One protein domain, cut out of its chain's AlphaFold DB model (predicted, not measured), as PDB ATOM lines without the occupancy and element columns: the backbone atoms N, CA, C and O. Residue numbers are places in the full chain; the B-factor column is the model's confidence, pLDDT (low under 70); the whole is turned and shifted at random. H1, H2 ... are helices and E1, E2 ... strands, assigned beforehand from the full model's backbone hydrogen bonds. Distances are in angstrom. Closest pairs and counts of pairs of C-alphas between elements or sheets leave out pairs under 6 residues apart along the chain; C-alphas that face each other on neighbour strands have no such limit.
ATOM      1  N   ALA A 265      15.316  34.706 -16.508       83.50
ATOM      2  CA  ALA A 265      15.397  33.772 -15.400       83.50
ATOM      3  C   ALA A 265      15.579  34.579 -14.106       83.50
ATOM      4  O   ALA A 265      16.279  35.590 -14.114       83.50
ATOM      5  N   ARG A 266      14.986  34.129 -12.998       81.88
ATOM      6  CA  ARG A 266      15.347  34.599 -11.655       81.88
ATOM      7  C   ARG A 266      15.397  33.451 -10.670       81.88
ATOM      8  O   ARG A 266      14.475  32.643 -10.636       81.88
ATOM      9  N   ILE A 267      16.416  33.420  -9.828       80.44
ATOM     10  CA  ILE A 267      16.466  32.610  -8.614       80.44
ATOM     11  C   ILE A 267      15.707  33.385  -7.527       80.44
ATOM     12  O   ILE A 267      15.986  34.551  -7.261       80.44
ATOM     13  N   THR A 268      14.680  32.761  -6.950       78.12
ATOM     14  CA  THR A 268      13.772  33.370  -5.957       78.12
ATOM     15  C   THR A 268      13.840  32.701  -4.589       78.12
ATOM     16  O   THR A 268      13.486  33.325  -3.590       78.12
ATOM     17  N   ALA A 269      14.319  31.456  -4.530       71.19
ATOM     18  CA  ALA A 269      14.784  30.827  -3.302       71.19
ATOM     19  C   ALA A 269      16.186  30.230  -3.543       71.19
ATOM     20  O   ALA A 269      16.395  29.627  -4.598       71.19
ATOM     21  N   PRO A 270      17.132  30.354  -2.598       66.94
ATOM     22  CA  PRO A 270      17.088  31.298  -1.478       66.94
ATOM     23  C   PRO A 270      16.930  32.751  -1.971       66.94
ATOM     24  O   PRO A 270      17.278  33.066  -3.106       66.94
ATOM     25  N   ALA A 271      16.322  33.609  -1.149       54.47
ATOM     26  CA  ALA A 271      16.013  34.986  -1.538       54.47
ATOM     27  C   ALA A 271      17.294  35.823  -1.716       54.47
ATOM     28  O   ALA A 271      18.293  35.568  -1.042       54.47
ATOM     29  N   ASP A 272      17.249  36.834  -2.592       49.03
ATOM     30  CA  ASP A 272      18.402  37.668  -2.975       49.03
ATOM     31  C   ASP A 272      18.796  38.685  -1.886       49.03
ATOM     32  O   ASP A 272      18.706  39.903  -2.040       49.03
ATOM     33  N   ALA A 273      19.248  38.160  -0.749       40.66
ATOM     34  CA  ALA A 273      19.981  38.894   0.271       40.66
ATOM     35  C   ALA A 273      21.442  39.080  -0.185       40.66
ATOM     36  O   ALA A 273      22.368  38.496   0.370       40.66
ATOM     37  N   ALA A 274      21.627  39.897  -1.225       42.72
ATOM     38  CA  ALA A 274      22.918  40.371  -1.721       42.72
ATOM     39  C   ALA A 274      23.925  39.269  -2.129       42.72
ATOM     40  O   ALA A 274      25.045  39.241  -1.626       42.72
ATOM     41  N   GLN A 275      23.570  38.436  -3.118       44.75
ATOM     42  CA  GLN A 275      24.447  37.455  -3.803       44.75
ATOM     43  C   GLN A 275      25.053  36.299  -2.979       44.75
ATOM     44  O   GLN A 275      25.498  35.331  -3.596       44.75
ATOM     45  N   HIS A 276      25.057  36.349  -1.642       50.72
ATOM     46  CA  HIS A 276      25.722  35.356  -0.784       50.72
ATOM     47  C   HIS A 276      24.731  34.724   0.191       50.72
ATOM     48  O   HIS A 276      24.242  35.384   1.104       50.72
ATOM     49  N   VAL A 277      24.455  33.425   0.046       49.44
ATOM     50  CA  VAL A 277      23.547  32.711   0.959       49.44
ATOM     51  C   VAL A 277      24.308  31.697   1.798       49.44
ATOM     52  O   VAL A 277      24.973  30.805   1.273       49.44
ATOM     53  N   ALA A 278      24.168  31.832   3.117       51.69
ATOM     54  CA  ALA A 278      24.759  30.935   4.095       51.69
ATOM     55  C   ALA A 278      24.148  29.529   4.028       51.69
ATOM     56  O   ALA A 278      22.933  29.358   4.144       51.69
ATOM     57  N   PHE A 279      25.007  28.510   3.969       53.06
ATOM     58  CA  PHE A 279      24.624  27.165   4.389       53.06
ATOM     59  C   PHE A 279      24.356  27.147   5.902       53.06
ATOM     60  O   PHE A 279      25.281  27.131   6.715       53.06
ATOM     61  N   SER A 280      23.078  27.118   6.284       48.84
ATOM     62  CA  SER A 280      22.667  26.528   7.561       48.84
ATOM     63  C   SER A 280      22.774  24.995   7.473       48.84
ATOM     64  O   SER A 280      22.985  24.441   6.395       48.84
ATOM     65  N   ALA A 281      22.659  24.280   8.595       50.19
ATOM     66  CA  ALA A 281      22.972  22.844   8.689       50.19
ATOM     67  C   ALA A 281      21.948  21.883   8.021       50.19
ATOM     68  O   ALA A 281      21.773  20.750   8.469       50.19
ATOM     69  N   GLY A 282      21.262  22.317   6.961       57.00
ATOM     70  CA  GLY A 282      20.282  21.542   6.196       57.00
ATOM     71  C   GLY A 282      20.432  21.729   4.677       57.00
ATOM     72  O   GLY A 282      21.273  22.508   4.226       57.00
ATOM     73  N   PRO A 283      19.646  21.008   3.859       65.50
ATOM     74  CA  PRO A 283      19.655  21.177   2.407       65.50
ATOM     75  C   PRO A 283      19.056  22.533   2.000       65.50
ATOM     76  O   PRO A 283      17.998  22.924   2.492       65.50
ATOM     77  N   ILE A 284      19.700  23.229   1.058       74.06
ATOM     78  CA  ILE A 284      19.181  24.486   0.493       74.06
ATOM     79  C   ILE A 284      18.192  24.160  -0.629       74.06
ATOM     80  O   ILE A 284      18.524  23.435  -1.565       74.06
ATOM     81  N   THR A 285      16.988  24.731  -0.581       83.69
ATOM     82  CA  THR A 285      16.009  24.619  -1.671       83.69
ATOM     83  C   THR A 285      16.181  25.772  -2.655       83.69
ATOM     84  O   THR A 285      15.771  26.898  -2.374       83.69
ATOM     85  N   LEU A 286      16.746  25.481  -3.827       87.19
ATOM     86  CA  LEU A 286      16.720  26.388  -4.971       87.19
ATOM     87  C   LEU A 286      15.286  26.479  -5.508       87.19
ATOM     88  O   LEU A 286      14.634  25.452  -5.691       87.19
ATOM     89  N   THR A 287      14.804  27.681  -5.812       89.00
ATOM     90  CA  THR A 287      13.591  27.918  -6.609       89.00
ATOM     91  C   THR A 287      13.885  28.995  -7.638       89.00
ATOM     92  O   THR A 287      14.566  29.974  -7.338       89.00
ATOM     93  N   GLY A 288      13.380  28.803  -8.851       86.00
ATOM     94  CA  GLY A 288      13.550  29.697  -9.979       86.00
ATOM     95  C   GLY A 288      12.221  30.022 -10.647       86.00
ATOM     96  O   GLY A 288      11.337  29.169 -10.756       86.00
ATOM     97  N   THR A 289      12.089  31.255 -11.119       86.12
ATOM     98  CA  THR A 289      10.951  31.751 -11.895       86.12
ATOM     99  C   THR A 289      11.409  32.249 -13.265       86.12
ATOM    100  O   THR A 289      12.604  32.392 -13.538       86.12
ATOM    101  N   ALA A 290      10.438  32.462 -14.151       81.88
ATOM    102  CA  ALA A 290      10.651  32.904 -15.519       81.88
ATOM    103  C   ALA A 290       9.619  33.974 -15.897       81.88
ATOM    104  O   ALA A 290       8.417  33.774 -15.706       81.88
ATOM    105  N   THR A 291      10.086  35.093 -16.445       79.75
ATOM    106  CA  THR A 291       9.258  36.184 -16.982       79.75
ATOM    107  C   THR A 291       9.809  36.655 -18.331       79.75
ATOM    108  O   THR A 291      10.971  36.410 -18.649       79.75
ATOM    109  N   GLY A 292       8.976  37.295 -19.157       71.19
ATOM    110  CA  GLY A 292       9.330  37.583 -20.554       71.19
ATOM    111  C   GLY A 292       9.426  36.319 -21.424       71.19
ATOM    112  O   GLY A 292       9.157  35.206 -20.971       71.19
ATOM    113  N   GLY A 293       9.796  36.484 -22.697       72.69
ATOM    114  CA  GLY A 293       9.802  35.379 -23.668       72.69
ATOM    115  C   GLY A 293       8.420  34.737 -23.897       72.69
ATOM    116  O   GLY A 293       7.383  35.378 -23.735       72.69
ATOM    117  N   VAL A 294       8.403  33.469 -24.326       72.25
ATOM    118  CA  VAL A 294       7.180  32.729 -24.698       72.25
ATOM    119  C   VAL A 294       7.046  31.425 -23.905       72.25
ATOM    120  O   VAL A 294       7.726  30.446 -24.194       72.25
ATOM    121  N   GLY A 295       6.144  31.377 -22.923       74.69
ATOM    122  CA  GLY A 295       5.848  30.146 -22.177       74.69
ATOM    123  C   GLY A 295       5.179  29.045 -23.033       74.69
ATOM    124  O   GLY A 295       4.548  29.361 -24.043       74.69
ATOM    125  N   PRO A 296       5.232  27.759 -22.625       79.12
ATOM    126  CA  PRO A 296       5.774  27.244 -21.364       79.12
ATOM    127  C   PRO A 296       7.302  27.318 -21.267       79.12
ATOM    128  O   PRO A 296       8.008  27.317 -22.271       79.12
ATOM    129  N   TYR A 297       7.802  27.359 -20.033       88.69
ATOM    130  CA  TYR A 297       9.229  27.440 -19.732       88.69
ATOM    131  C   TYR A 297       9.765  26.093 -19.249       88.69
ATOM    132  O   TYR A 297       9.114  25.403 -18.461       88.69
ATOM    133  N   THR A 298      10.980  25.749 -19.664       93.75
ATOM    134  CA  THR A 298      11.747  24.626 -19.109       93.75
ATOM    135  C   THR A 298      12.906  25.155 -18.272       93.75
ATOM    136  O   THR A 298      13.541  26.147 -18.626       93.75
ATOM    137  N   TYR A 299      13.163  24.501 -17.139       95.50
ATOM    138  CA  TYR A 299      14.131  24.926 -16.127       95.50
ATOM    139  C   TYR A 299      15.210  23.853 -15.983       95.50
ATOM    140  O   TYR A 299      14.877  22.688 -15.749       95.50
ATOM    141  N   ALA A 300      16.478  24.242 -16.087       94.88
ATOM    142  CA  ALA A 300      17.639  23.390 -15.856       94.88
ATOM    143  C   ALA A 300      18.615  24.076 -14.891       94.88
ATOM    144  O   ALA A 300      18.861  25.275 -15.002       94.88
ATOM    145  N   TRP A 301      19.180  23.313 -13.961       93.62
ATOM    146  CA  TRP A 301      20.101  23.793 -12.934       93.62
ATOM    147  C   TRP A 301      21.471  23.146 -13.098       93.62
ATOM    148  O   TRP A 301      21.581  21.953 -13.391       93.62
ATOM    149  N   SER A 302      22.523  23.918 -12.849       91.00
ATOM    150  CA  SER A 302      23.906  23.438 -12.862       91.00
ATOM    151  C   SER A 302      24.757  24.132 -11.799       91.00
ATOM    152  O   SER A 302      24.396  25.199 -11.313       91.00
ATOM    153  N   SER A 303      25.868  23.504 -11.429       87.25
ATOM    154  CA  SER A 303      26.873  23.987 -10.480       87.25
ATOM    155  C   SER A 303      28.245  23.982 -11.146       87.25
ATOM    156  O   SER A 303      28.612  23.001 -11.796       87.25
ATOM    157  N   SER A 304      29.039  25.030 -10.916       84.00
ATOM    158  CA  SER A 304      30.443  25.089 -11.347       84.00
ATOM    159  C   SER A 304      31.329  23.989 -10.744       84.00
ATOM    160  O   SER A 304      32.392  23.711 -11.290       84.00
ATOM    161  N   ALA A 305      30.905  23.362  -9.639       79.38
ATOM    162  CA  ALA A 305      31.669  22.343  -8.913       79.38
ATOM    163  C   ALA A 305      31.040  20.934  -8.951       79.38
ATOM    164  O   ALA A 305      31.697  19.960  -8.595       79.38
ATOM    165  N   SER A 306      29.770  20.799  -9.349       79.44
ATOM    166  CA  SER A 306      29.057  19.505  -9.397       79.44
ATOM    167  C   SER A 306      28.354  19.209 -10.728       79.44
ATOM    168  O   SER A 306      27.712  18.171 -10.860       79.44
ATOM    169  N   GLY A 307      28.480  20.076 -11.737       85.00
ATOM    170  CA  GLY A 307      27.901  19.849 -13.062       85.00
ATOM    171  C   GLY A 307      26.377  19.990 -13.076       85.00
ATOM    172  O   GLY A 307      25.828  20.910 -12.475       85.00
ATOM    173  N   SER A 308      25.677  19.113 -13.798       89.12
ATOM    174  CA  SER A 308      24.211  19.172 -13.913       89.12
ATOM    175  C   SER A 308      23.531  18.793 -12.594       89.12
ATOM    176  O   SER A 308      23.695  17.678 -12.104       89.12
ATOM    177  N   LEU A 309      22.729  19.705 -12.041       87.06
ATOM    178  CA  LEU A 309      21.982  19.480 -10.801       87.06
ATOM    179  C   LEU A 309      20.591  18.885 -11.058       87.06
ATOM    180  O   LEU A 309      20.037  18.239 -10.168       87.06
ATOM    181  N   GLY A 310      20.022  19.085 -12.253       88.88
ATOM    182  CA  GLY A 310      18.730  18.537 -12.686       88.88
ATOM    183  C   GLY A 310      17.779  19.585 -13.273       88.88
ATOM    184  O   GLY A 310      18.179  20.708 -13.569       88.88
ATOM    185  N   THR A 311      16.510  19.217 -13.449       92.06
ATOM    186  CA  THR A 311      15.467  20.072 -14.045       92.06
ATOM    187  C   THR A 311      14.304  20.344 -13.086       92.06
ATOM    188  O   THR A 311      14.173  19.689 -12.049       92.06
ATOM    189  N   GLY A 312      13.462  21.318 -13.445       91.44
ATOM    190  CA  GLY A 312      12.282  21.746 -12.681       91.44
ATOM    191  C   GLY A 312      12.457  23.116 -12.017       91.44
ATOM    192  O   GLY A 312      13.577  23.576 -11.814       91.44
ATOM    193  N   ALA A 313      11.347  23.789 -11.696       87.62
ATOM    194  CA  ALA A 313      11.371  25.139 -11.117       87.62
ATOM    195  C   ALA A 313      11.946  25.184  -9.686       87.62
ATOM    196  O   ALA A 313      12.459  26.216  -9.271       87.62
ATOM    197  N   THR A 314      11.923  24.068  -8.952       89.88
ATOM    198  CA  THR A 314      12.463  23.943  -7.589       89.88
ATOM    199  C   THR A 314      13.405  22.741  -7.513       89.88
ATOM    200  O   THR A 314      13.106  21.686  -8.079       89.88
ATOM    201  N   ARG A 315      14.547  22.879  -6.825       89.69
ATOM    202  CA  ARG A 315      15.589  21.846  -6.741       89.69
ATOM    203  C   ARG A 315      16.336  21.879  -5.394       89.69
ATOM    204  O   ARG A 315      16.881  22.921  -5.044       89.69
ATOM    205  N   PRO A 316      16.421  20.770  -4.638       83.69
ATOM    206  CA  PRO A 316      17.247  20.721  -3.433       83.69
ATOM    207  C   PRO A 316      18.740  20.587  -3.775       83.69
ATOM    208  O   PRO A 316      19.117  19.802  -4.648       83.69
ATOM    209  N   LEU A 317      19.586  21.312  -3.044       79.44
ATOM    210  CA  LEU A 317      21.036  21.134  -2.982       79.44
ATOM    211  C   LEU A 317      21.417  20.284  -1.755       79.44
ATOM    212  O   LEU A 317      20.960  20.587  -0.648       79.44
ATOM    213  N   PRO A 318      22.277  19.259  -1.905       71.19
ATOM    214  CA  PRO A 318      22.824  18.513  -0.773       71.19
ATOM    215  C   PRO A 318      23.661  19.395   0.161       71.19
ATOM    216  O   PRO A 318      24.434  20.234  -0.299       71.19
ATOM    217  N   SER A 319      23.595  19.132   1.468       61.31
ATOM    218  CA  SER A 319      24.407  19.804   2.500       61.31
ATOM    219  C   SER A 319      25.908  19.470   2.453       61.31
ATOM    220  O   SER A 319      26.691  20.053   3.192       61.31
ATOM    221  N   THR A 320      26.318  18.548   1.578       64.50
ATOM    222  CA  THR A 320      27.713  18.155   1.314       64.50
ATOM    223  C   THR A 320      28.245  18.686  -0.025       64.50
ATOM    224  O   THR A 320      29.280  18.227  -0.507       64.50
ATOM    225  N   SER A 321      27.527  19.610  -0.669       65.38
ATOM    226  CA  SER A 321      27.909  20.152  -1.978       65.38
ATOM    227  C   SER A 321      29.114  21.117  -1.869       65.38
ATOM    228  O   SER A 321      29.209  21.829  -0.868       65.38
ATOM    229  N   PRO A 322      30.045  21.164  -2.848       66.62
ATOM    230  CA  PRO A 322      31.297  21.923  -2.720       66.62
ATOM    231  C   PRO A 322      31.114  23.446  -2.627       66.62
ATOM    232  O   PRO A 322      30.069  23.988  -2.980       66.62
ATOM    233  N   SER A 323      32.164  24.152  -2.203       64.75
ATOM    234  CA  SER A 323      32.155  25.609  -2.027       64.75
ATOM    235  C   SER A 323      33.536  26.230  -2.303       64.75
ATOM    236  O   SER A 323      34.540  25.605  -1.955       64.75
ATOM    237  N   PRO A 324      33.606  27.466  -2.839       68.12
ATOM    238  CA  PRO A 324      32.485  28.222  -3.404       68.12
ATOM    239  C   PRO A 324      31.984  27.574  -4.700       68.12
ATOM    240  O   PRO A 324      32.759  26.981  -5.453       68.12
ATOM    241  N   GLN A 325      30.684  27.681  -4.975       73.31
ATOM    242  CA  GLN A 325      30.109  27.212  -6.238       73.31
ATOM    243  C   GLN A 325      29.130  28.223  -6.829       73.31
ATOM    244  O   GLN A 325      28.272  28.758  -6.128       73.31
ATOM    245  N   THR A 326      29.223  28.441  -8.139       81.25
ATOM    246  CA  THR A 326      28.235  29.214  -8.891       81.25
ATOM    247  C   THR A 326      27.127  28.272  -9.334       81.25
ATOM    248  O   THR A 326      27.341  27.393 -10.174       81.25
ATOM    249  N   ILE A 327      25.937  28.460  -8.775       86.50
ATOM    250  CA  ILE A 327      24.714  27.811  -9.228       86.50
ATOM    251  C   ILE A 327      24.165  28.619 -10.398       86.50
ATOM    252  O   ILE A 327      23.861  29.798 -10.243       86.50
ATOM    253  N   THR A 328      24.013  27.984 -11.558       89.69
ATOM    254  CA  THR A 328      23.386  28.586 -12.739       89.69
ATOM    255  C   THR A 328      22.017  27.960 -12.966       89.69
ATOM    256  O   THR A 328      21.913  26.769 -13.282       89.69
ATOM    257  N   LEU A 329      20.975  28.778 -12.844       92.38
ATOM    258  CA  LEU A 329      19.662  28.514 -13.414       92.38
ATOM    259  C   LEU A 329      19.712  28.845 -14.906       92.38
ATOM    260  O   LEU A 329      20.104  29.945 -15.278       92.38
ATOM    261  N   ARG A 330      19.254  27.930 -15.761       94.06
ATOM    262  CA  ARG A 330      18.968  28.179 -17.176       94.06
ATOM    263  C   ARG A 330      17.490  27.927 -17.445       94.06
ATOM    264  O   ARG A 330      17.018  26.795 -17.349       94.06
ATOM    265  N   VAL A 331      16.779  28.979 -17.827       91.81
ATOM    266  CA  VAL A 331      15.410  28.911 -18.344       91.81
ATOM    267  C   VAL A 331      15.469  28.863 -19.869       91.81
ATOM    268  O   VAL A 331      16.253  29.586 -20.480       91.81
ATOM    269  N   THR A 332      14.649  28.020 -20.495       91.12
ATOM    270  CA  THR A 332      14.421  28.014 -21.951       91.12
ATOM    271  C   THR A 332      12.932  28.193 -22.235       91.12
ATOM    272  O   THR A 332      12.115  27.466 -21.664       91.12
ATOM    273  N   ASP A 333      12.580  29.162 -23.083       86.69
ATOM    274  CA  ASP A 333      11.205  29.419 -23.525       86.69
ATOM    275  C   ASP A 333      10.787  28.483 -24.678       86.69
ATOM    276  O   ASP A 333      11.615  27.804 -25.291       86.69
ATOM    277  N   ALA A 334       9.492  28.428 -24.984       79.94
ATOM    278  CA  ALA A 334       8.946  27.606 -26.065       79.94
ATOM    279  C   ALA A 334       9.331  28.101 -27.475       79.94
ATOM    280  O   ALA A 334       9.121  27.386 -28.452       79.94
ATOM    281  N   GLY A 335       9.915  29.300 -27.590       76.25
ATOM    282  CA  GLY A 335      10.576  29.800 -28.796       76.25
ATOM    283  C   GLY A 335      12.068  29.446 -28.872       76.25
ATOM    284  O   GLY A 335      12.754  29.934 -29.767       76.25
ATOM    285  N   GLY A 336      12.590  28.642 -27.938       80.31
ATOM    286  CA  GLY A 336      13.993  28.235 -27.873       80.31
ATOM    287  C   GLY A 336      14.958  29.306 -27.350       80.31
ATOM    288  O   GLY A 336      16.164  29.057 -27.311       80.31
ATOM    289  N   ARG A 337      14.472  30.481 -26.923       80.88
ATOM    290  CA  ARG A 337      15.314  31.509 -26.287       80.88
ATOM    291  C   ARG A 337      15.709  31.046 -24.899       80.88
ATOM    292  O   ARG A 337      14.906  30.430 -24.200       80.88
ATOM    293  N   THR A 338      16.930  31.362 -24.477       86.25
ATOM    294  CA  THR A 338      17.444  30.909 -23.181       86.25
ATOM    295  C   THR A 338      17.975  32.066 -22.364       86.25
ATOM    296  O   THR A 338      18.752  32.868 -22.875       86.25
ATOM    297  N   ALA A 339      17.600  32.096 -21.093       81.31
ATOM    298  CA  ALA A 339      18.057  33.062 -20.113       81.31
ATOM    299  C   ALA A 339      18.737  32.328 -18.966       81.31
ATOM    300  O   ALA A 339      18.364  31.200 -18.633       81.31
ATOM    301  N   THR A 340      19.716  32.977 -18.353       86.75
ATOM    302  CA  THR A 340      20.434  32.438 -17.202       86.75
ATOM    303  C   THR A 340      20.413  33.420 -16.051       86.75
ATOM    304  O   THR A 340      20.560  34.618 -16.275       86.75
ATOM    305  N   ASP A 341      20.287  32.892 -14.841       81.50
ATOM    306  CA  ASP A 341      20.531  33.626 -13.602       81.50
ATOM    307  C   ASP A 341      21.494  32.818 -12.726       81.50
ATOM    308  O   ASP A 341      21.545  31.585 -12.820       81.50
ATOM    309  N   THR A 342      22.296  33.503 -11.916       81.56
ATOM    310  CA  THR A 342      23.423  32.904 -11.197       81.56
ATOM    311  C   THR A 342      23.524  33.408  -9.768       81.56
ATOM    312  O   THR A 342      23.656  34.610  -9.547       81.56
ATOM    313  N   ILE A 343      23.585  32.482  -8.814       74.19
ATOM    314  CA  ILE A 343      23.889  32.766  -7.406       74.19
ATOM    315  C   ILE A 343      25.158  32.016  -6.999       74.19
ATOM    316  O   ILE A 343      25.370  30.877  -7.421       74.19
ATOM    317  N   VAL A 344      26.012  32.639  -6.186       70.44
ATOM    318  CA  VAL A 344      27.205  31.980  -5.642       70.44
ATOM    319  C   VAL A 344      26.895  31.519  -4.223       70.44
ATOM    320  O   VAL A 344      26.437  32.295  -3.386       70.44
ATOM    321  N   ILE A 345      27.115  30.236  -3.949       69.88
ATOM    322  CA  ILE A 345      26.876  29.643  -2.633       69.88
ATOM    323  C   ILE A 345      28.218  29.378  -1.957       69.88
ATOM    324  O   ILE A 345      29.095  28.717  -2.523       69.88
ATOM    325  N   TYR A 346      28.337  29.894  -0.734       62.97
ATOM    326  CA  TYR A 346      29.510  29.788   0.124       62.97
ATOM    327  C   TYR A 346      29.165  28.982   1.384       62.97
ATOM    328  O   TYR A 346      28.190  29.267   2.084       62.97
ATOM    329  N   SER A 347      29.992  27.993   1.710       58.88
ATOM    330  CA  SER A 347      30.020  27.347   3.021       58.88
ATOM    331  C   SER A 347      31.100  27.999   3.886       58.88
ATOM    332  O   SER A 347      32.285  27.882   3.575       58.88
ATOM    333  N   GLY A 348      30.691  28.631   4.986       54.25
ATOM    334  CA  GLY A 348      31.595  29.286   5.931       54.25
ATOM    335  C   GLY A 348      31.840  30.762   5.611       54.25
ATOM    336  O   GLY A 348      32.686  31.098   4.791       54.25
ATOM    337  N   PHE A 349      31.134  31.634   6.329       57.59
ATOM    338  CA  PHE A 349      31.592  33.000   6.582       57.59
ATOM    339  C   PHE A 349      32.585  32.981   7.748       57.59
ATOM    340  O   PHE A 349      32.490  32.126   8.635       57.59
ATOM    341  N   CYS A 350      33.493  33.951   7.803       57.19
ATOM    342  CA  CYS A 350      34.199  34.237   9.045       57.19
ATOM    343  C   CYS A 350      33.267  34.998  10.007       57.19
ATOM    344  O   CYS A 350      32.464  35.823   9.586       57.19
ATOM    345  N   THR A 351      33.380  34.757  11.314       60.31
ATOM    346  CA  THR A 351      32.734  35.594  12.358       60.31
ATOM    347  C   THR A 351      33.753  36.295  13.260       60.31
ATOM    348  O   THR A 351      33.398  37.016  14.186       60.31
ATOM    349  N   ALA A 352      35.039  36.069  12.987       62.53
ATOM    350  CA  ALA A 352      36.203  36.646  13.649       62.53
ATOM    351  C   ALA A 352      37.437  36.375  12.774       62.53
ATOM    352  O   ALA A 352      37.447  35.384  12.038       62.53
ATOM    353  N   ALA A 353      38.496  37.181  12.903       64.38
ATOM    354  CA  ALA A 353      39.743  37.011  12.141       64.38
ATOM    355  C   ALA A 353      40.400  35.622  12.316       64.38
ATOM    356  O   ALA A 353      41.062  35.136  11.408       64.38
ATOM    357  N   ALA A 354      40.150  34.924  13.432       64.94
ATOM    358  CA  ALA A 354      40.623  33.554  13.659       64.94
ATOM    359  C   ALA A 354      40.098  32.515  12.639       64.94
ATOM    360  O   ALA A 354      40.694  31.453  12.491       64.94
ATOM    361  N   HIS A 355      39.011  32.816  11.919       69.00
ATOM    362  CA  HIS A 355      38.490  31.973  10.835       69.00
ATOM    363  C   HIS A 355      39.173  32.245   9.481       69.00
ATOM    364  O   HIS A 355      38.870  31.572   8.498       69.00
ATOM    365  N   CYS A 356      40.070  33.234   9.406       64.56
ATOM    366  CA  CYS A 356      40.694  33.687   8.171       64.56
ATOM    367  C   CYS A 356      42.160  33.218   8.071       64.56
ATOM    368  O   CYS A 356      42.994  33.613   8.889       64.56
ATOM    369  N   PRO A 357      42.525  32.399   7.066       60.59
ATOM    370  CA  PRO A 357      43.896  31.919   6.918       60.59
ATOM    371  C   PRO A 357      44.847  33.049   6.496       60.59
ATOM    372  O   PRO A 357      44.499  33.888   5.664       60.59
ATOM    373  N   GLY A 358      46.075  33.030   7.027       66.44
ATOM    374  CA  GLY A 358      47.153  33.938   6.613       66.44
ATOM    375  C   GLY A 358      47.119  35.335   7.245       66.44
ATOM    376  O   GLY A 358      47.421  36.299   6.556       66.44
ATOM    377  N   ALA A 359      46.745  35.446   8.528       65.38
ATOM    378  CA  ALA A 359      46.674  36.708   9.293       65.38
ATOM    379  C   ALA A 359      45.695  37.772   8.741       65.38
ATOM    380  O   ALA A 359      45.741  38.935   9.133       65.38
ATOM    381  N   ARG A 360      44.777  37.346   7.868       70.56
ATOM    382  CA  ARG A 360      43.700  38.151   7.283       70.56
ATOM    383  C   ARG A 360      42.661  38.581   8.323       70.56
ATOM    384  O   ARG A 360      42.341  37.825   9.241       70.56
ATOM    385  N   THR A 361      42.071  39.760   8.148       73.19
ATOM    386  CA  THR A 361      40.976  40.252   9.000       73.19
ATOM    387  C   THR A 361      39.617  39.808   8.473       73.19
ATOM    388  O   THR A 361      39.428  39.680   7.267       73.19
ATOM    389  N   CYS A 362      38.649  39.605   9.368       67.94
ATOM    390  CA  CYS A 362      37.267  39.323   8.985       67.94
ATOM    391  C   CYS A 362      36.462  40.625   8.905       67.94
ATOM    392  O   CYS A 362      36.371  41.331   9.908       67.94
ATOM    393  N   VAL A 363      35.879  40.919   7.743       67.81
ATOM    394  CA  VAL A 363      35.070  42.117   7.467       67.81
ATOM    395  C   VAL A 363      33.822  41.681   6.704       67.81
ATOM    396  O   VAL A 363      33.935  40.982   5.700       67.81
ATOM    397  N   ASP A 364      32.635  42.032   7.197       62.44
ATOM    398  CA  ASP A 364      31.334  41.672   6.597       62.44
ATOM    399  C   ASP A 364      31.173  40.168   6.284       62.44
ATOM    400  O   ASP A 364      30.516  39.761   5.327       62.44
ATOM    401  N   GLY A 365      31.812  39.319   7.097       63.72
ATOM    402  CA  GLY A 365      31.832  37.864   6.937       63.72
ATOM    403  C   GLY A 365      32.876  37.314   5.952       63.72
ATOM    404  O   GLY A 365      32.980  36.094   5.800       63.72
ATOM    405  N   VAL A 366      33.674  38.177   5.315       66.12
ATOM    406  CA  VAL A 366      34.698  37.839   4.312       66.12
ATOM    407  C   VAL A 366      36.111  38.160   4.825       66.12
ATOM    408  O   VAL A 366      36.324  39.085   5.604       66.12
ATOM    409  N   CYS A 367      37.102  37.374   4.398       69.12
ATOM    410  CA  CYS A 367      38.494  37.522   4.824       69.12
ATOM    411  C   CYS A 367      39.288  38.472   3.911       69.12
ATOM    412  O   CYS A 367      39.518  38.160   2.742       69.12
ATOM    413  N   CYS A 368      39.761  39.591   4.458       71.69
ATOM    414  CA  CYS A 368      40.508  40.635   3.752       71.69
ATOM    415  C   CYS A 368      41.998  40.605   4.109       71.69
ATOM    416  O   CYS A 368      42.368  40.181   5.204       71.69
ATOM    417  N   ASN A 369      42.860  41.057   3.195       72.50
ATOM    418  CA  ASN A 369      44.305  41.129   3.439       72.50
ATOM    419  C   ASN A 369      44.651  42.253   4.435       72.50
ATOM    420  O   ASN A 369      45.522  42.061   5.276       72.50
ATOM    421  N   ASP A 370      43.910  43.365   4.377       69.38
ATOM    422  CA  ASP A 370      43.998  44.510   5.289       69.38
ATOM    423  C   ASP A 370      42.660  44.756   6.009       69.38
ATOM    424  O   ASP A 370      41.598  44.323   5.551       69.38
ATOM    425  N   ALA A 371      42.700  45.517   7.107       65.44
ATOM    426  CA  ALA A 371      41.512  45.926   7.854       65.44
ATOM    427  C   ALA A 371      40.687  46.994   7.099       65.44
ATOM    428  O   ALA A 371      40.954  48.194   7.193       65.44
ATOM    429  N   CYS A 372      39.656  46.554   6.374       63.94
ATOM    430  CA  CYS A 372      38.514  47.391   5.988       63.94
ATOM    431  C   CYS A 372      37.460  47.388   7.117       63.94
ATOM    432  O   CYS A 372      37.400  46.424   7.880       63.94
ATOM    433  N   GLY A 373      36.602  48.412   7.202       62.00
ATOM    434  CA  GLY A 373      35.580  48.509   8.250       62.00
ATOM    435  C   GLY A 373      36.150  48.802   9.648       62.00
ATOM    436  O   GLY A 373      37.331  48.602   9.927       62.00
ATOM    437  N   GLY A 374      35.306  49.315  10.548       54.44
ATOM    438  CA  GLY A 374      35.694  49.606  11.940       54.44
ATOM    439  C   GLY A 374      34.994  50.817  12.561       54.44
ATOM    440  O   GLY A 374      34.885  50.902  13.781       54.44
ATOM    441  N   GLY A 375      34.466  51.722  11.734       56.84
ATOM    442  CA  GLY A 375      33.378  52.619  12.126       56.84
ATOM    443  C   GLY A 375      32.025  51.987  11.790       56.84
ATOM    444  O   GLY A 375      31.947  51.146  10.901       56.84
ATOM    445  N   ALA A 376      30.948  52.421  12.449       51.12
ATOM    446  CA  ALA A 376      29.582  51.965  12.143       51.12
ATOM    447  C   ALA A 376      29.034  52.479  10.789       51.12
ATOM    448  O   ALA A 376      27.895  52.187  10.438       51.12
ATOM    449  N   VAL A 377      29.835  53.267  10.064       62.03
ATOM    450  CA  VAL A 377      29.554  53.855   8.751       62.03
ATOM    451  C   VAL A 377      30.873  54.072   7.991       62.03
ATOM    452  O   VAL A 377      31.596  55.033   8.254       62.03
ATOM    453  N   ASP A 378      31.203  53.209   7.030       68.31
ATOM    454  CA  ASP A 378      32.195  53.517   5.993       68.31
ATOM    455  C   ASP A 378      31.748  53.032   4.603       68.31
ATOM    456  O   ASP A 378      30.935  52.126   4.453       68.31
ATOM    457  N   CYS A 379      32.232  53.699   3.551       76.19
ATOM    458  CA  CYS A 379      31.866  53.385   2.163       76.19
ATOM    459  C   CYS A 379      32.808  52.340   1.560       76.19
ATOM    460  O   CYS A 379      33.300  52.506   0.442       76.19
ATOM    461  N   ARG A 380      33.126  51.291   2.327       78.00
ATOM    462  CA  ARG A 380      34.146  50.296   1.982       78.00
ATOM    463  C   ARG A 380      33.554  48.896   1.992       78.00
ATOM    464  O   ARG A 380      32.620  48.617   2.726       78.00
ATOM    465  N   ALA A 381      34.119  48.012   1.181       69.12
ATOM    466  CA  ALA A 381      33.862  46.581   1.271       69.12
ATOM    467  C   ALA A 381      35.106  45.772   0.901       69.12
ATOM    468  O   ALA A 381      35.966  46.215   0.131       69.12
ATOM    469  N   CYS A 382      35.156  44.545   1.414       71.88
ATOM    470  CA  CYS A 382      36.092  43.528   0.958       71.88
ATOM    471  C   CYS A 382      35.731  43.092  -0.472       71.88
ATOM    472  O   CYS A 382      34.573  42.763  -0.746       71.88
ATOM    473  N   SER A 383      36.701  43.068  -1.389       58.34
ATOM    474  CA  SER A 383      36.457  42.914  -2.834       58.34
ATOM    475  C   SER A 383      35.557  41.731  -3.232       58.34
ATOM    476  O   SER A 383      34.688  41.899  -4.089       58.34
ATOM    477  N   VAL A 384      35.687  40.563  -2.595       56.38
ATOM    478  CA  VAL A 384      34.905  39.355  -2.944       56.38
ATOM    479  C   VAL A 384      33.423  39.477  -2.549       56.38
ATOM    480  O   VAL A 384      32.554  38.969  -3.256       56.38
ATOM    481  N   ALA A 385      33.097  40.236  -1.494       47.75
ATOM    482  CA  ALA A 385      31.710  40.482  -1.079       47.75
ATOM    483  C   ALA A 385      30.913  41.326  -2.100       47.75
ATOM    484  O   ALA A 385      29.680  41.323  -2.082       47.75
ATOM    485  N   SER A 386      31.609  42.053  -2.987       43.47
ATOM    486  CA  SER A 386      31.020  43.023  -3.922       43.47
ATOM    487  C   SER A 386      31.466  42.896  -5.387       43.47
ATOM    488  O   SER A 386      31.207  43.806  -6.172       43.47
ATOM    489  N   GLY A 387      32.072  41.772  -5.784       44.91
ATOM    490  CA  GLY A 387      32.384  41.483  -7.193       44.91
ATOM    491  C   GLY A 387      33.647  42.160  -7.742       44.91
ATOM    492  O   GLY A 387      33.736  42.411  -8.943       44.91
ATOM    493  N   GLY A 388      34.621  42.472  -6.885       44.53
ATOM    494  CA  GLY A 388      35.945  42.943  -7.298       44.53
ATOM    495  C   GLY A 388      36.812  41.828  -7.904       44.53
ATOM    496  O   GLY A 388      36.680  40.660  -7.556       44.53
ATOM    497  N   ALA A 389      37.729  42.194  -8.804       37.31
ATOM    498  CA  ALA A 389      38.458  41.245  -9.657       37.31
ATOM    499  C   ALA A 389      39.644  40.495  -9.000       37.31
ATOM    500  O   ALA A 389      40.308  39.715  -9.678       37.31
ATOM    501  N   THR A 390      39.957  40.741  -7.722       46.56
ATOM    502  CA  THR A 390      41.062  40.089  -6.979       46.56
ATOM    503  C   THR A 390      40.735  39.938  -5.490       46.56
ATOM    504  O   THR A 390      39.969  40.733  -4.940       46.56
ATOM    505  N   ASP A 391      41.319  38.930  -4.836       50.00
ATOM    506  CA  ASP A 391      41.074  38.584  -3.427       50.00
ATOM    507  C   ASP A 391      41.564  39.644  -2.424       50.00
ATOM    508  O   ASP A 391      42.753  39.955  -2.353       50.00
ATOM    509  N   GLY A 392      40.660  40.077  -1.541       61.03
ATOM    510  CA  GLY A 392      40.993  40.641  -0.229       61.03
ATOM    511  C   GLY A 392      41.467  42.097  -0.182       61.03
ATOM    512  O   GLY A 392      42.025  42.492   0.841       61.03
ATOM    513  N   THR A 393      41.249  42.896  -1.228       67.31
ATOM    514  CA  THR A 393      41.593  44.334  -1.245       67.31
ATOM    515  C   THR A 393      40.374  45.188  -0.882       67.31
ATOM    516  O   THR A 393      39.280  44.955  -1.402       67.31
ATOM    517  N   CYS A 394      40.549  46.194  -0.021       69.56
ATOM    518  CA  CYS A 394      39.484  47.132   0.348       69.56
ATOM    519  C   CYS A 394      39.148  48.080  -0.819       69.56
ATOM    520  O   CYS A 394      40.012  48.830  -1.273       69.56
ATOM    521  N   GLY A 395      37.896  48.080  -1.283       71.88
ATOM    522  CA  GLY A 395      37.414  48.945  -2.369       71.88
ATOM    523  C   GLY A 395      36.179  49.770  -1.983       71.88
ATOM    524  O   GLY A 395      35.613  49.542  -0.911       71.88
ATOM    525  N   PRO A 396      35.753  50.729  -2.828       72.38
ATOM    526  CA  PRO A 396      34.484  51.431  -2.648       72.38
ATOM    527  C   PRO A 396      33.300  50.470  -2.832       72.38
ATOM    528  O   PRO A 396      33.412  49.450  -3.519       72.38
ATOM    529  N   LEU A 397      32.149  50.798  -2.242       70.62
ATOM    530  CA  LEU A 397      30.924  50.006  -2.410       70.62
ATOM    531  C   LEU A 397      30.484  49.944  -3.882       70.62
ATOM    532  O   LEU A 397      30.508  50.942  -4.599       70.62
ATOM    533  N   ARG A 398      30.011  48.777  -4.337       68.06
ATOM    534  CA  ARG A 398      29.469  48.621  -5.700       68.06
ATOM    535  C   ARG A 398      28.240  49.513  -5.912       68.06
ATOM    536  O   ARG A 398      27.436  49.673  -4.998       68.06
ATOM    537  N   ALA A 399      28.040  50.034  -7.124       65.88
ATOM    538  CA  ALA A 399      26.996  51.031  -7.423       65.88
ATOM    539  C   ALA A 399      25.571  50.635  -6.997       65.88
ATOM    540  O   ALA A 399      24.827  51.487  -6.526       65.88
ATOM    541  N   ALA A 400      25.218  49.349  -7.090       61.31
ATOM    542  CA  ALA A 400      23.915  48.821  -6.668       61.31
ATOM    543  C   ALA A 400      23.694  48.778  -5.136       61.31
ATOM    544  O   ALA A 400      22.604  48.432  -4.694       61.31
ATOM    545  N   VAL A 401      24.726  49.076  -4.340       63.06
ATOM    546  CA  VAL A 401      24.696  49.113  -2.866       63.06
ATOM    547  C   VAL A 401      25.059  50.510  -2.357       63.06
ATOM    548  O   VAL A 401      24.440  51.002  -1.421       63.06
ATOM    549  N   ALA A 402      26.023  51.183  -2.992       70.88
ATOM    550  CA  ALA A 402      26.486  52.509  -2.593       70.88
ATOM    551  C   ALA A 402      25.338  53.538  -2.520       70.88
ATOM    552  O   ALA A 402      25.153  54.175  -1.485       70.88
ATOM    553  N   SER A 403      24.509  53.617  -3.570       72.38
ATOM    554  CA  SER A 403      23.414  54.594  -3.694       72.38
ATOM    555  C   SER A 403      22.287  54.446  -2.664       72.38
ATOM    556  O   SER A 403      21.500  55.375  -2.494       72.38
ATOM    557  N   THR A 404      22.208  53.308  -1.971       74.69
ATOM    558  CA  THR A 404      21.247  53.034  -0.888       74.69
ATOM    559  C   THR A 404      21.912  52.885   0.483       74.69
ATOM    560  O   THR A 404      21.214  52.741   1.485       74.69
ATOM    561  N   THR A 405      23.247  52.945   0.559       76.88
ATOM    562  CA  THR A 405      23.993  52.863   1.820       76.88
ATOM    563  C   THR A 405      24.165  54.254   2.411       76.88
ATOM    564  O   THR A 405      25.035  55.018   1.990       76.88
ATOM    565  N   THR A 406      23.342  54.571   3.408       86.00
ATOM    566  CA  THR A 406      23.513  55.738   4.275       86.00
ATOM    567  C   THR A 406      24.827  55.637   5.050       86.00
ATOM    568  O   THR A 406      25.011  54.705   5.829       86.00
ATOM    569  N   CYS A 407      25.718  56.612   4.874       85.38
ATOM    570  CA  CYS A 407      26.982  56.717   5.612       85.38
ATOM    571  C   CYS A 407      27.013  57.888   6.606       85.38
ATOM    572  O   CYS A 407      27.914  57.970   7.441       85.38
ATOM    573  N   ARG A 408      25.991  58.748   6.585       86.25
ATOM    574  CA  ARG A 408      25.609  59.607   7.706       86.25
ATOM    575  C   ARG A 408      24.094  59.737   7.729       86.25
ATOM    576  O   ARG A 408      23.481  60.036   6.712       86.25
ATOM    577  N   ALA A 409      23.492  59.495   8.889       85.56
ATOM    578  CA  ALA A 409      22.076  59.762   9.094       85.56
ATOM    579  C   ALA A 409      21.849  61.260   9.341       85.56
ATOM    580  O   ALA A 409      22.601  61.866  10.101       85.56
ATOM    581  N   SER A 410      20.785  61.802   8.746       87.56
ATOM    582  CA  SER A 410      20.300  63.168   8.976       87.56
ATOM    583  C   SER A 410      20.170  63.487  10.470       87.56
ATOM    584  O   SER A 410      19.492  62.767  11.209       87.56
TER     585      SER A 410
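What this domain is: This is residues 265 to 410 of the 841 residues of the protein "Disintegrin domain-containing protein" of Sandaracinus amylolyticus (UniProt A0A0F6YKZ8). Two unequal lobes stand side by side: the larger is a sandwich of two sheets, E2 E8 E7 E4 E5 and E1 E3 E6, and the smaller is a loose knot of loops with the short pairs E9 E10 and E11 E12 and the short helix H1. A long link, residues 347 to 360, leads from E8 into the smaller lobe, and the last residues, with H2 and E13, trail away from its strand pairs. The printed part has 146 residues with thirteen named strands and two named helices, in the order E1 to E11, H1, E12, H2, E13; it is mostly strand, though under half of its residues are in named elements. The sheet E2 E8 E7 E4 E5 is mixed, and the other three sheets are antiparallel. The whole is only just loose, close to compact, with a radius of gyration of the C-alphas of 17.7 A and spans of 51 by 39 by 25 A.

How they stand to each other: E1, residues 265 to 269, is an edge strand and the antiparallel neighbour of E3, residues 284 to 291, with N 266 and O 289 at 3.0 A, within hydrogen-bond range. Between them in the chain comes E2, residues 276 to 278. E3 is staggered: residues 287 to 290 pair with E1 and residues 284 to 287 with E6, residues 314 to 317, where N 286 and O 315 are 2.8 A apart. In the other sheet, E4, residues 298 to 303, and E5, residues 307 to 311, form a hairpin, with N 301 and O 310 at 2.8 A. E7, residues 325 to 332, is antiparallel to E4, with N 300 and O 330 at 2.9 A. E7 and E8, residues 338 to 346, form a second hairpin, with N 327 and O 343 at 2.8 A. E2 and E8 meet only at a point, where C-alphas 277 and 345 are 5.8 A apart. This sheet is strongly twisted. In the sandwich, two sheets face to face, the facing parts are 7.8 A centre to centre and the strands of the one stand at 30 degrees to those of the other; the closest C-alphas of E1 and E8, those of Ala 265 and Asp 341, are 5.4 A apart. E9, residues 361 to 363, and E10, residues 366 to 368, form a hairpin, with N 363 and O 366 at 2.9 A. E11, residues 380 to 382, and E12, residues 394 to 396, are antiparallel, with N 381 and O 395 at 3.0 A. The closest C-alphas of E10 and E11, those of Cys 368 and Cys 382, are 6.0 A apart. H1, residues 383 to 386, is not on either sheet of the sandwich; its closest C-alpha to E2 is that of Ala 385, 7.9 A from that of His 276. H2, residues 399 to 402, and H1 are apart. Both helices are too short for a pair of O i and N i+4; the one O i to N i+3 pair is within range in H1 and not in H2. E13, residues 406 to 408, pairs with no named strand.

Where its parts are: E1 begins at C-alpha 265, (15.397, 33.772, -15.400), and is 12.5 A long. E3 measures 23.3 A, E4 17.4 A and E7 22.2 A. E8, the longest strand, measures 26.3 A and ends at C-alpha 346, (29.510, 29.788, 0.124). E13 ends at C-alpha 408, (25.609, 59.607, 7.706).

The domain as a whole: The two C-alphas farthest apart, those of Gly 335 and Ala 359, are 52.9 A apart. The printed part has no cut. The links E8 to E9 and E10 to E11 are long. Mean pLDDT of the printed part is 71.5, and 67 residues are under 70, among them residues 270 to 283, 345 to 359 and 383 to 394.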